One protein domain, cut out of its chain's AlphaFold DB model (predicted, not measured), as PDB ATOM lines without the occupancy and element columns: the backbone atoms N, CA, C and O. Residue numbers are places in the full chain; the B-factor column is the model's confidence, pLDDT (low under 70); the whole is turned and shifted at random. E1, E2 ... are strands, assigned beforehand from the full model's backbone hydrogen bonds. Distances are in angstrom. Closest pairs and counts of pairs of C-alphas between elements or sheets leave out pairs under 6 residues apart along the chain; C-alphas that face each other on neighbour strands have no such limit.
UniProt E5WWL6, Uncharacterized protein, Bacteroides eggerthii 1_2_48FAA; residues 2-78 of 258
ATOM      1  N   ILE A   2      38.040  -5.027 -53.192       77.75
ATOM      2  CA  ILE A   2      37.152  -4.494 -52.155       77.75
ATOM      3  C   ILE A   2      35.713  -4.646 -52.658       77.75
ATOM      4  O   ILE A   2      35.448  -4.323 -53.819       77.75
ATOM      5  N   GLY A   3      34.818  -5.161 -51.811       77.06
ATOM      6  CA  GLY A   3      33.378  -5.185 -52.084       77.06
ATOM      7  C   GLY A   3      32.818  -3.763 -52.091       77.06
ATOM      8  O   GLY A   3      33.137  -2.966 -51.210       77.06
ATOM      9  N   ALA A   4      32.037  -3.428 -53.111       74.44
ATOM     10  CA  ALA A   4      31.584  -2.068 -53.403       74.44
ATOM     11  C   ALA A   4      30.061  -1.881 -53.262       74.44
ATOM     12  O   ALA A   4      29.566  -0.772 -53.467       74.44
ATOM     13  N   SER A   5      29.317  -2.933 -52.901       76.00
ATOM     14  CA  SER A   5      27.864  -2.898 -52.694       76.00
ATOM     15  C   SER A   5      27.432  -3.857 -51.589       76.00
ATOM     16  O   SER A   5      28.017  -4.925 -51.434       76.00
ATOM     17  N   CYS A   6      26.365  -3.485 -50.879       68.31
ATOM     18  CA  CYS A   6      25.725  -4.292 -49.836       68.31
ATOM     19  C   CYS A   6      24.574  -5.170 -50.360       68.31
ATOM     20  O   CYS A   6      23.826  -5.726 -49.577       68.31
ATOM     21  N   HIS A   7      24.357  -5.254 -51.679       72.94
ATOM     22  CA  HIS A   7      23.271  -6.081 -52.244       72.94
ATOM     23  C   HIS A   7      23.650  -6.827 -53.527       72.94
ATOM     24  O   HIS A   7      22.960  -7.772 -53.920       72.94
ATOM     25  N   ASP A   8      24.745  -6.430 -54.178       81.94
ATOM     26  CA  ASP A   8      25.202  -7.011 -55.437       81.94
ATOM     27  C   ASP A   8      26.499  -7.794 -55.223       81.94
ATOM     28  O   ASP A   8      27.570  -7.210 -55.038       81.94
ATOM     29  N   ALA A   9      26.391  -9.123 -55.300       83.06
ATOM     30  CA  ALA A   9      27.504 -10.052 -55.120       83.06
ATOM     31  C   ALA A   9      28.600  -9.910 -56.190       83.06
ATOM     32  O   ALA A   9      29.723 -10.367 -55.997       83.06
ATOM     33  N   ASN A  10      28.320  -9.249 -57.315       85.38
ATOM     34  CA  ASN A  10      29.328  -8.978 -58.335       85.38
ATOM     35  C   ASN A  10      30.024  -7.630 -58.125       85.38
ATOM     36  O   ASN A  10      30.995  -7.324 -58.812       85.38
ATOM     37  N   SER A  11      29.575  -6.799 -57.188       86.81
ATOM     38  CA  SER A  11      30.099  -5.444 -57.049       86.81
ATOM     39  C   SER A  11      31.453  -5.436 -56.342       86.81
ATOM     40  O   SER A  11      31.553  -5.301 -55.124       86.81
ATOM     41  N   PHE A  12      32.519  -5.569 -57.127       87.31
ATOM     42  CA  PHE A  12      33.900  -5.524 -56.662       87.31
ATOM     43  C   PHE A  12      34.720  -4.519 -57.459       87.31
ATOM     44  O   PHE A  12      34.518  -4.354 -58.662       87.31
ATOM     45  N   VAL A  13      35.698  -3.900 -56.800       89.00
ATOM     46  CA  VAL A  13      36.688  -3.031 -57.450       89.00
ATOM     47  C   VAL A  13      38.120  -3.446 -57.116       89.00
ATOM     48  O   VAL A  13      38.400  -4.053 -56.069       89.00
ATOM     49  N   ASP A  14      39.043  -3.151 -58.029       87.44
ATOM     50  CA  ASP A  14      40.478  -3.265 -57.768       87.44
ATOM     51  C   ASP A  14      41.007  -2.085 -56.926       87.44
ATOM     52  O   ASP A  14      40.253  -1.217 -56.488       87.44
ATOM     53  N   ILE A  15      42.314  -2.083 -56.642       86.81
ATOM     54  CA  ILE A  15      42.954  -1.040 -55.822       86.81
ATOM     55  C   ILE A  15      42.985   0.336 -56.502       86.81
ATOM     56  O   ILE A  15      43.160   1.340 -55.816       86.81
ATOM     57  N   ASP A  16      42.803   0.372 -57.822       90.06
ATOM     58  CA  ASP A  16      42.789   1.579 -58.643       90.06
ATOM     59  C   ASP A  16      41.346   2.055 -58.924       90.06
ATOM     60  O   ASP A  16      41.141   3.078 -59.578       90.06
ATOM     61  N   GLY A  17      40.339   1.339 -58.407       83.62
ATOM     62  CA  GLY A  17      38.918   1.654 -58.546       83.62
ATOM     63  C   GLY A  17      38.263   1.127 -59.826       83.62
ATOM     64  O   GLY A  17      37.133   1.515 -60.124       83.62
ATOM     65  N   ASN A  18      38.921   0.249 -60.590       89.50
ATOM     66  CA  ASN A  18      38.307  -0.361 -61.770       89.50
ATOM     67  C   ASN A  18      37.317  -1.460 -61.364       89.50
ATOM     68  O   ASN A  18      37.588  -2.238 -60.448       89.50
ATOM     69  N   SER A  19      36.193  -1.557 -62.083       88.56
ATOM     70  CA  SER A  19      35.177  -2.594 -61.854       88.56
ATOM     71  C   SER A  19      35.719  -3.999 -62.124       88.56
ATOM     72  O   SER A  19      36.394  -4.248 -63.126       88.56
ATOM     73  N   LEU A  20      35.352  -4.932 -61.250       89.44
ATOM     74  CA  LEU A  20      35.614  -6.364 -61.348       89.44
ATOM     75  C   LEU A  20      34.314  -7.181 -61.434       89.44
ATOM     76  O   LEU A  20      34.336  -8.373 -61.141       89.44
ATOM     77  N   SER A  21      33.206  -6.572 -61.866       86.50
ATOM     78  CA  SER A  21      31.879  -7.209 -61.906       86.50
ATOM     79  C   SER A  21      31.786  -8.492 -62.726       86.50
ATOM     80  O   SER A  21      30.985  -9.366 -62.418       86.50
ATOM     81  N   ASP A  22      32.635  -8.642 -63.739       88.75
ATOM     82  CA  ASP A  22      32.627  -9.823 -64.609       88.75
ATOM     83  C   ASP A  22      33.497 -10.971 -64.064       88.75
ATOM     84  O   ASP A  22      33.716 -11.986 -64.734       88.75
ATOM     85  N   ARG A  23      34.075 -10.804 -62.869       90.31
ATOM     86  CA  ARG A  23      34.978 -11.783 -62.262       90.31
ATOM     87  C   ARG A  23      34.235 -12.689 -61.287       90.31
ATOM     88  O   ARG A  23      33.378 -12.266 -60.521       90.31
ATOM     89  N   LYS A  24      34.644 -13.956 -61.307       92.44
ATOM     90  CA  LYS A  24      34.196 -14.997 -60.386       92.44
ATOM     91  C   LYS A  24      35.266 -15.224 -59.330       92.44
ATOM     92  O   LYS A  24      36.413 -15.516 -59.669       92.44
ATOM     93  N   PHE A  25      34.877 -15.092 -58.076       91.12
ATOM     94  CA  PHE A  25      35.707 -15.241 -56.897       91.12
ATOM     95  C   PHE A  25      35.158 -16.352 -56.008       91.12
ATOM     96  O   PHE A  25      33.953 -16.607 -55.955       91.12
ATOM     97  N   GLU A  26      36.069 -17.006 -55.300       92.75
ATOM     98  CA  GLU A  26      35.762 -18.004 -54.286       92.75
ATOM     99  C   GLU A  26      36.654 -17.774 -53.070       92.75
ATOM    100  O   GLU A  26      37.799 -17.329 -53.208       92.75
ATOM    101  N   ILE A  27      36.119 -18.075 -51.892       91.69
ATOM    102  CA  ILE A  27      36.848 -18.029 -50.626       91.69
ATOM    103  C   ILE A  27      36.654 -19.339 -49.873       91.69
ATOM    104  O   ILE A  27      35.605 -19.979 -49.973       91.69
ATOM    105  N   GLU A  28      37.674 -19.731 -49.115       93.00
ATOM    106  CA  GLU A  28      37.535 -20.794 -48.123       93.00
ATOM    107  C   GLU A  28      36.647 -20.286 -46.986       93.00
ATOM    108  O   GLU A  28      36.875 -19.208 -46.436       93.00
ATOM    109  N   CYS A  29      35.615 -21.056 -46.666       88.81
ATOM    110  CA  CYS A  29      34.649 -20.748 -45.624       88.81
ATOM    111  C   CYS A  29      34.265 -22.073 -44.969       88.81
ATOM    112  O   CYS A  29      33.661 -22.928 -45.607       88.81
ATOM    113  N   ASN A  30      34.687 -22.276 -43.726       90.81
ATOM    114  CA  ASN A  30      34.398 -23.498 -42.988       90.81
ATOM    115  C   ASN A  30      33.281 -23.177 -42.000       90.81
ATOM    116  O   ASN A  30      33.556 -22.564 -40.973       90.81
ATOM    117  N   LEU A  31      32.052 -23.537 -42.361       88.81
ATOM    118  CA  LEU A  31      30.882 -23.459 -41.490       88.81
ATOM    119  C   LEU A  31      30.416 -24.877 -41.181       88.81
ATOM    120  O   LEU A  31      30.276 -25.676 -42.112       88.81
ATOM    121  N   GLU A  32      30.174 -25.166 -39.910       87.81
ATOM    122  CA  GLU A  32      29.382 -26.309 -39.459       87.81
ATOM    123  C   GLU A  32      27.881 -25.994 -39.581       87.81
ATOM    124  O   GLU A  32      27.474 -24.834 -39.626       87.81
ATOM    125  N   GLU A  33      27.027 -27.021 -39.641       84.62
ATOM    126  CA  GLU A  33      25.574 -26.840 -39.828       84.62
ATOM    127  C   GLU A  33      24.914 -25.999 -38.720       84.62
ATOM    128  O   GLU A  33      23.944 -25.294 -38.984       84.62
ATOM    129  N   THR A  34      25.471 -26.020 -37.506       83.00
ATOM    130  CA  THR A  34      24.982 -25.274 -36.336       83.00
ATOM    131  C   THR A  34      25.728 -23.966 -36.070       83.00
ATOM    132  O   THR A  34      25.439 -23.304 -35.071       83.00
ATOM    133  N   ASP A  35      26.713 -23.604 -36.896       85.94
ATOM    134  CA  ASP A  35      27.457 -22.362 -36.692       85.94
ATOM    135  C   ASP A  35      26.536 -21.157 -36.866       85.94
ATOM    136  O   ASP A  35      25.727 -21.100 -37.795       85.94
ATOM    137  N   THR A  36      26.688 -20.167 -35.983       82.69
ATOM    138  CA  THR A  36      25.961 -18.905 -36.109       82.69
ATOM    139  C   THR A  36      26.364 -18.206 -37.402       82.69
ATOM    140  O   THR A  36      27.531 -17.839 -37.582       82.69
ATOM    141  N   LEU A  37      25.398 -17.993 -38.293       84.06
ATOM    142  CA  LEU A  37      25.640 -17.321 -39.560       84.06
ATOM    143  C   LEU A  37      25.715 -15.809 -39.376       84.06
ATOM    144  O   LEU A  37      25.099 -15.199 -38.506       84.06
ATOM    145  N   SER A  38      26.514 -15.185 -40.232       79.75
ATOM    146  CA  SER A  38      26.494 -13.743 -40.439       79.75
ATOM    147  C   SER A  38      26.100 -13.495 -41.879       79.75
ATOM    148  O   SER A  38      26.711 -14.080 -42.774       79.75
ATOM    149  N   TYR A  39      25.140 -12.600 -42.090       79.88
ATOM    150  CA  TYR A  39      24.686 -12.189 -43.415       79.88
ATOM    151  C   TYR A  39      25.865 -11.847 -44.342       79.88
ATOM    152  O   TYR A  39      26.731 -11.043 -43.980       79.88
ATOM    153  N   GLN A  40      25.921 -12.478 -45.521       84.31
ATOM    154  CA  GLN A  40      26.995 -12.279 -46.499       84.31
ATOM    155  C   GLN A  40      26.496 -11.557 -47.756       84.31
ATOM    156  O   GLN A  40      25.795 -12.128 -48.585       84.31
ATOM    157  N   ASP A  41      26.968 -10.329 -47.973       79.31
ATOM    158  CA  ASP A  41      26.603  -9.533 -49.156       79.31
ATOM    159  C   ASP A  41      27.254 -10.025 -50.448       79.31
ATOM    160  O   ASP A  41      26.663 -10.001 -51.530       79.31
ATOM    161  N   SER A  42      28.524 -10.408 -50.344       87.31
ATOM    162  CA  SER A  42      29.380 -10.627 -51.509       87.31
ATOM    163  C   SER A  42      29.580 -12.101 -51.846       87.31
ATOM    164  O   SER A  42      29.745 -12.428 -53.013       87.31
ATOM    165  N   PHE A  43      29.551 -12.994 -50.856       90.06
ATOM    166  CA  PHE A  43      29.755 -14.434 -51.037       90.06
ATOM    167  C   PHE A  43      28.522 -15.203 -50.565       90.06
ATOM    168  O   PHE A  43      28.511 -15.794 -49.490       90.06
ATOM    169  N   LYS A  44      27.471 -15.135 -51.381       90.56
ATOM    170  CA  LYS A  44      26.129 -15.618 -51.042       90.56
ATOM    171  C   LYS A  44      25.998 -17.129 -51.186       90.56
ATOM    172  O   LYS A  44      25.386 -17.793 -50.366       90.56
ATOM    173  N   TRP A  45      26.602 -17.705 -52.218       92.94
ATOM    174  CA  TRP A  45      26.421 -19.121 -52.518       92.94
ATOM    175  C   TRP A  45      27.463 -19.955 -51.786       92.94
ATOM    176  O   TRP A  45      28.656 -19.784 -52.023       92.94
ATOM    177  N   TYR A  46      27.034 -20.872 -50.922       93.31
ATOM    178  CA  TYR A  46      27.926 -21.689 -50.105       93.31
ATOM    179  C   TYR A  46      27.811 -23.173 -50.443       93.31
ATOM    180  O   TYR A  46      26.724 -23.742 -50.500       93.31
ATOM    181  N   SER A  47      28.951 -23.826 -50.660       93.00
ATOM    182  CA  SER A  47      29.053 -25.274 -50.845       93.00
ATOM    183  C   SER A  47      29.627 -25.903 -49.586       93.00
ATOM    184  O   SER A  47      30.835 -25.835 -49.351       93.00
ATOM    185  N   TYR A  48      28.761 -26.552 -48.805       90.38
ATOM    186  CA  TYR A  48      29.137 -27.191 -47.543       90.38
ATOM    187  C   TYR A  48      30.161 -28.308 -47.759       90.38
ATOM    188  O   TYR A  48      31.216 -28.327 -47.134       90.38
ATOM    189  N   SER A  49      29.927 -29.170 -48.757       91.06
ATOM    190  CA  SER A  49      30.834 -30.281 -49.098       91.06
ATOM    191  C   SER A  49      32.252 -29.853 -49.499       91.06
ATOM    192  O   SER A  49      33.183 -30.655 -49.433       91.06
ATOM    193  N   ARG A  50      32.416 -28.604 -49.955       92.62
ATOM    194  CA  ARG A  50      33.701 -28.042 -50.392       92.62
ATOM    195  C   ARG A  50      34.266 -27.016 -49.420       92.62
ATOM    196  O   ARG A  50      35.381 -26.561 -49.662       92.62
ATOM    197  N   SER A  51      33.500 -26.627 -48.401       92.88
ATOM    198  CA  SER A  51      33.822 -25.536 -47.479       92.88
ATOM    199  C   SER A  51      34.245 -24.257 -48.215       92.88
ATOM    200  O   SER A  51      35.303 -23.668 -47.970       92.88
ATOM    201  N   LYS A  52      33.434 -23.859 -49.205       94.06
ATOM    202  CA  LYS A  52      33.701 -22.699 -50.065       94.06
ATOM    203  C   LYS A  52      32.465 -21.853 -50.290       94.06
ATOM    204  O   LYS A  52      31.400 -22.394 -50.585       94.06
ATOM    205  N   ALA A  53      32.649 -20.537 -50.247       93.06
ATOM    206  CA  ALA A  53      31.633 -19.560 -50.612       93.06
ATOM    207  C   ALA A  53      32.008 -18.841 -51.920       93.06
ATOM    208  O   ALA A  53      33.186 -18.596 -52.201       93.06
ATOM    209  N   TYR A  54      31.001 -18.505 -52.724       93.69
ATOM    210  CA  TYR A  54      31.133 -17.955 -54.071       93.69
ATOM    211  C   TYR A  54      30.358 -16.646 -54.195       93.69
ATOM    212  O   TYR A  54      29.288 -16.481 -53.611       93.69
ATOM    213  N   ASN A  55      30.877 -15.735 -55.016       91.81
ATOM    214  CA  ASN A  55      30.185 -14.494 -55.374       91.81
ATOM    215  C   ASN A  55      29.280 -14.629 -56.612       91.81
ATOM    216  O   ASN A  55      28.748 -13.645 -57.116       91.81
ATOM    217  N   TYR A  56      29.145 -15.847 -57.126       91.25
ATOM    218  CA  TYR A  56      28.336 -16.197 -58.282       91.25
ATOM    219  C   TYR A  56      27.577 -17.485 -57.986       91.25
ATOM    220  O   TYR A  56      28.054 -18.330 -57.228       91.25
ATOM    221  N   GLU A  57      26.435 -17.663 -58.642       89.38
ATOM    222  CA  GLU A  57      25.664 -18.895 -58.534       89.38
ATOM    223  C   GLU A  57      26.492 -20.084 -59.036       89.38
ATOM    224  O   GLU A  57      26.892 -20.159 -60.205       89.38
ATOM    225  N   ASN A  58      26.784 -21.004 -58.121       87.00
ATOM    226  CA  ASN A  58      27.532 -22.216 -58.398       87.00
ATOM    227  C   ASN A  58      26.587 -23.420 -58.241       87.00
ATOM    228  O   ASN A  58      25.968 -23.549 -57.186       87.00
ATOM    229  N   PRO A  59      26.472 -24.311 -59.241       86.56
ATOM    230  CA  PRO A  59      25.570 -25.464 -59.173       86.56
ATOM    231  C   PRO A  59      25.921 -26.457 -58.055       86.56
ATOM    232  O   PRO A  59      25.076 -27.254 -57.669       86.56
ATOM    233  N   ASP A  60      27.147 -26.409 -57.528       87.81
ATOM    234  CA  ASP A  60      27.593 -27.235 -56.403       87.81
ATOM    235  C   ASP A  60      27.305 -26.586 -55.030       87.81
ATOM    236  O   ASP A  60      27.809 -27.056 -54.003       87.81
ATOM    237  N   SER A  61      26.562 -25.475 -54.993       87.75
ATOM    238  CA  SER A  61      26.181 -24.796 -53.747       87.75
ATOM    239  C   SER A  61      25.071 -25.561 -53.043       87.75
ATOM    240  O   SER A  61      24.119 -26.015 -53.670       87.75
ATOM    241  N   SER A  62      25.212 -25.702 -51.732       87.75
ATOM    242  CA  SER A  62      24.275 -26.410 -50.860       87.75
ATOM    243  C   SER A  62      23.357 -25.443 -50.113       87.75
ATOM    244  O   SER A  62      22.220 -25.798 -49.836       87.75
ATOM    245  N   TYR A  63      23.836 -24.228 -49.832       88.19
ATOM    246  CA  TYR A  63      23.131 -23.220 -49.041       88.19
ATOM    247  C   TYR A  63      23.324 -21.824 -49.632       88.19
ATOM    248  O   TYR A  63      24.270 -21.578 -50.392       88.19
ATOM    249  N   ASN A  64      22.440 -20.909 -49.246       88.69
ATOM    250  CA  ASN A  64      22.598 -19.483 -49.486       88.69
ATOM    251  C   ASN A  64      22.825 -18.771 -48.144       88.69
ATOM    252  O   ASN A  64      22.125 -19.050 -47.180       88.69
ATOM    253  N   LEU A  65      23.829 -17.900 -48.088       87.81
ATOM    254  CA  LEU A  65      24.241 -17.126 -46.916       87.81
ATOM    255  C   LEU A  65      23.726 -15.678 -46.956       87.81
ATOM    256  O   LEU A  65      24.132 -14.856 -46.134       87.81
ATOM    257  N   ASP A  66      22.867 -15.344 -47.925       84.62
ATOM    258  CA  ASP A  66      22.109 -14.089 -47.944       84.62
ATOM    259  C   ASP A  66      20.749 -14.194 -47.230       84.62
ATOM    260  O   ASP A  66      19.853 -13.382 -47.471       84.62
ATOM    261  N   THR A  67      20.612 -15.164 -46.321       79.25
ATOM    262  CA  THR A  67      19.485 -15.285 -45.393       79.25
ATOM    263  C   THR A  67      19.836 -14.690 -44.028       79.25
ATOM    264  O   THR A  67      20.996 -14.396 -43.724       79.25
ATOM    265  N   THR A  68      18.813 -14.456 -43.211       77.31
ATOM    266  CA  THR A  68      18.961 -14.018 -41.815       77.31
ATOM    267  C   THR A  68      18.852 -15.175 -40.828       77.31
ATOM    268  O   THR A  68      18.712 -14.915 -39.639       77.31
ATOM    269  N   ASP A  69      18.922 -16.413 -41.320       81.31
ATOM    270  CA  ASP A  69      18.785 -17.611 -40.500       81.31
ATOM    271  C   ASP A  69      19.913 -17.694 -39.464       81.31
ATOM    272  O   ASP A  69      21.063 -17.326 -39.736       81.31
ATOM    273  N   LEU A  70      19.610 -18.230 -38.281       80.69
ATOM    274  CA  LEU A  70      20.578 -18.417 -37.207       80.69
ATOM    275  C   LEU A  70      21.731 -19.333 -37.636       80.69
ATOM    276  O   LEU A  70      22.880 -19.070 -37.280       80.69
ATOM    277  N   ASN A  71      21.432 -20.413 -38.365       85.38
ATOM    278  CA  ASN A  71      22.395 -21.414 -38.827       85.38
ATOM    279  C   ASN A  71      21.961 -22.059 -40.166       85.38
ATOM    280  O   ASN A  71      20.940 -21.685 -40.740       85.38
ATOM    281  N   LEU A  72      22.729 -23.025 -40.694       83.56
ATOM    282  CA  LEU A  72      22.456 -23.636 -42.008       83.56
ATOM    283  C   LEU A  72      21.199 -24.527 -42.037       83.56
ATOM    284  O   LEU A  72      20.749 -24.882 -43.128       83.56
ATOM    285  N   TYR A  73      20.627 -24.899 -40.887       79.06
ATOM    286  CA  TYR A  73      19.336 -25.592 -40.828       79.06
ATOM    287  C   TYR A  73      18.140 -24.664 -41.083       79.06
ATOM    288  O   TYR A  73      17.048 -25.171 -41.338       79.06
ATOM    289  N   GLY A  74      18.343 -23.344 -41.074       71.19
ATOM    290  CA  GLY A  74      17.258 -22.368 -41.064       71.19
ATOM    291  C   GLY A  74      16.756 -22.098 -39.645       71.19
ATOM    292  O   GLY A  74      17.014 -22.875 -38.721       71.19
ATOM    293  N   ASP A  75      16.030 -20.996 -39.467       68.12
ATOM    294  CA  ASP A  75      15.286 -20.762 -38.230       68.12
ATOM    295  C   ASP A  75      14.107 -21.743 -38.186       68.12
ATOM    296  O   ASP A  75      13.145 -21.629 -38.947       68.12
ATOM    297  N   THR A  76      14.185 -22.757 -37.321       58.12
ATOM    298  CA  THR A  76      13.050 -23.633 -37.007       58.12
ATOM    299  C   THR A  76      12.078 -22.890 -36.091       58.12
ATOM    300  O   THR A  76      11.831 -23.317 -34.969       58.12
ATOM    301  N   ASP A  77      11.510 -21.783 -36.560       56.09
ATOM    302  CA  ASP A  77      10.402 -21.091 -35.885       56.09
ATOM    303  C   ASP A  77       9.062 -21.845 -36.088       56.09
ATOM    304  O   ASP A  77       7.978 -21.281 -35.946       56.09
ATOM    305  N   GLU A  78       9.117 -23.129 -36.464       53.38
ATOM    306  CA  GLU A  78       7.961 -23.980 -36.774       53.38
ATOM    307  C   GLU A  78       7.472 -24.838 -35.598       53.38
ATOM    308  O   GLU A  78       6.550 -25.628 -35.774       53.38
TER     309      GLU A  78
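This is residues 2 to 78 of the 258 residues of an uncharacterized protein of Bacteroides eggerthii 1_2_48FAA (UniProt E5WWL6). With little regular structure, this is a winding chain of loops round a tiny antiparallel sheet, E1 - E3 - E2; the loop round Asp 16 makes one end and a tail to Glu 78 the other. The printed part has 77 residues, no named helix and three strands in the order E1, E2, E3, all strand by class but with 9 residues in them. It is only just compact, close to loose, with a radius of gyration of the C-alphas of 13.3 A, and spans 46 by 23 by 18 A.

Start at residues 2 to 3, paired antiparallel with 12 to 13. Look next at E1, residues 26 to 28, antiparallel to E3, residues 52 to 54, at 155 degrees: N 27 and O 53 are 3.0 A apart, within hydrogen-bond range. E2, residues 45 to 47, forms a hairpin with E3, antiparallel at 157 degrees, with N 47 and O 52 at 2.8 A. The edge strands E1 and E2 are apart. Residues 45 to 46 of E2 also pair antiparallel with 63 to 64.

Find C-alpha 26 at (35.762, -18.004, -54.286), where E1 begins its 7.0 A. E2 measures 6.9 A; E3 runs 6.7 A to C-alpha 54 at (31.133, -17.955, -54.071).

The C-alphas farthest apart, of Asp 16 and Glu 78, are 48.4 A apart. The printed part has no cut; the link E1 to E2 is long. Model pLDDT is under 70 at residues 6 and 75 to 78.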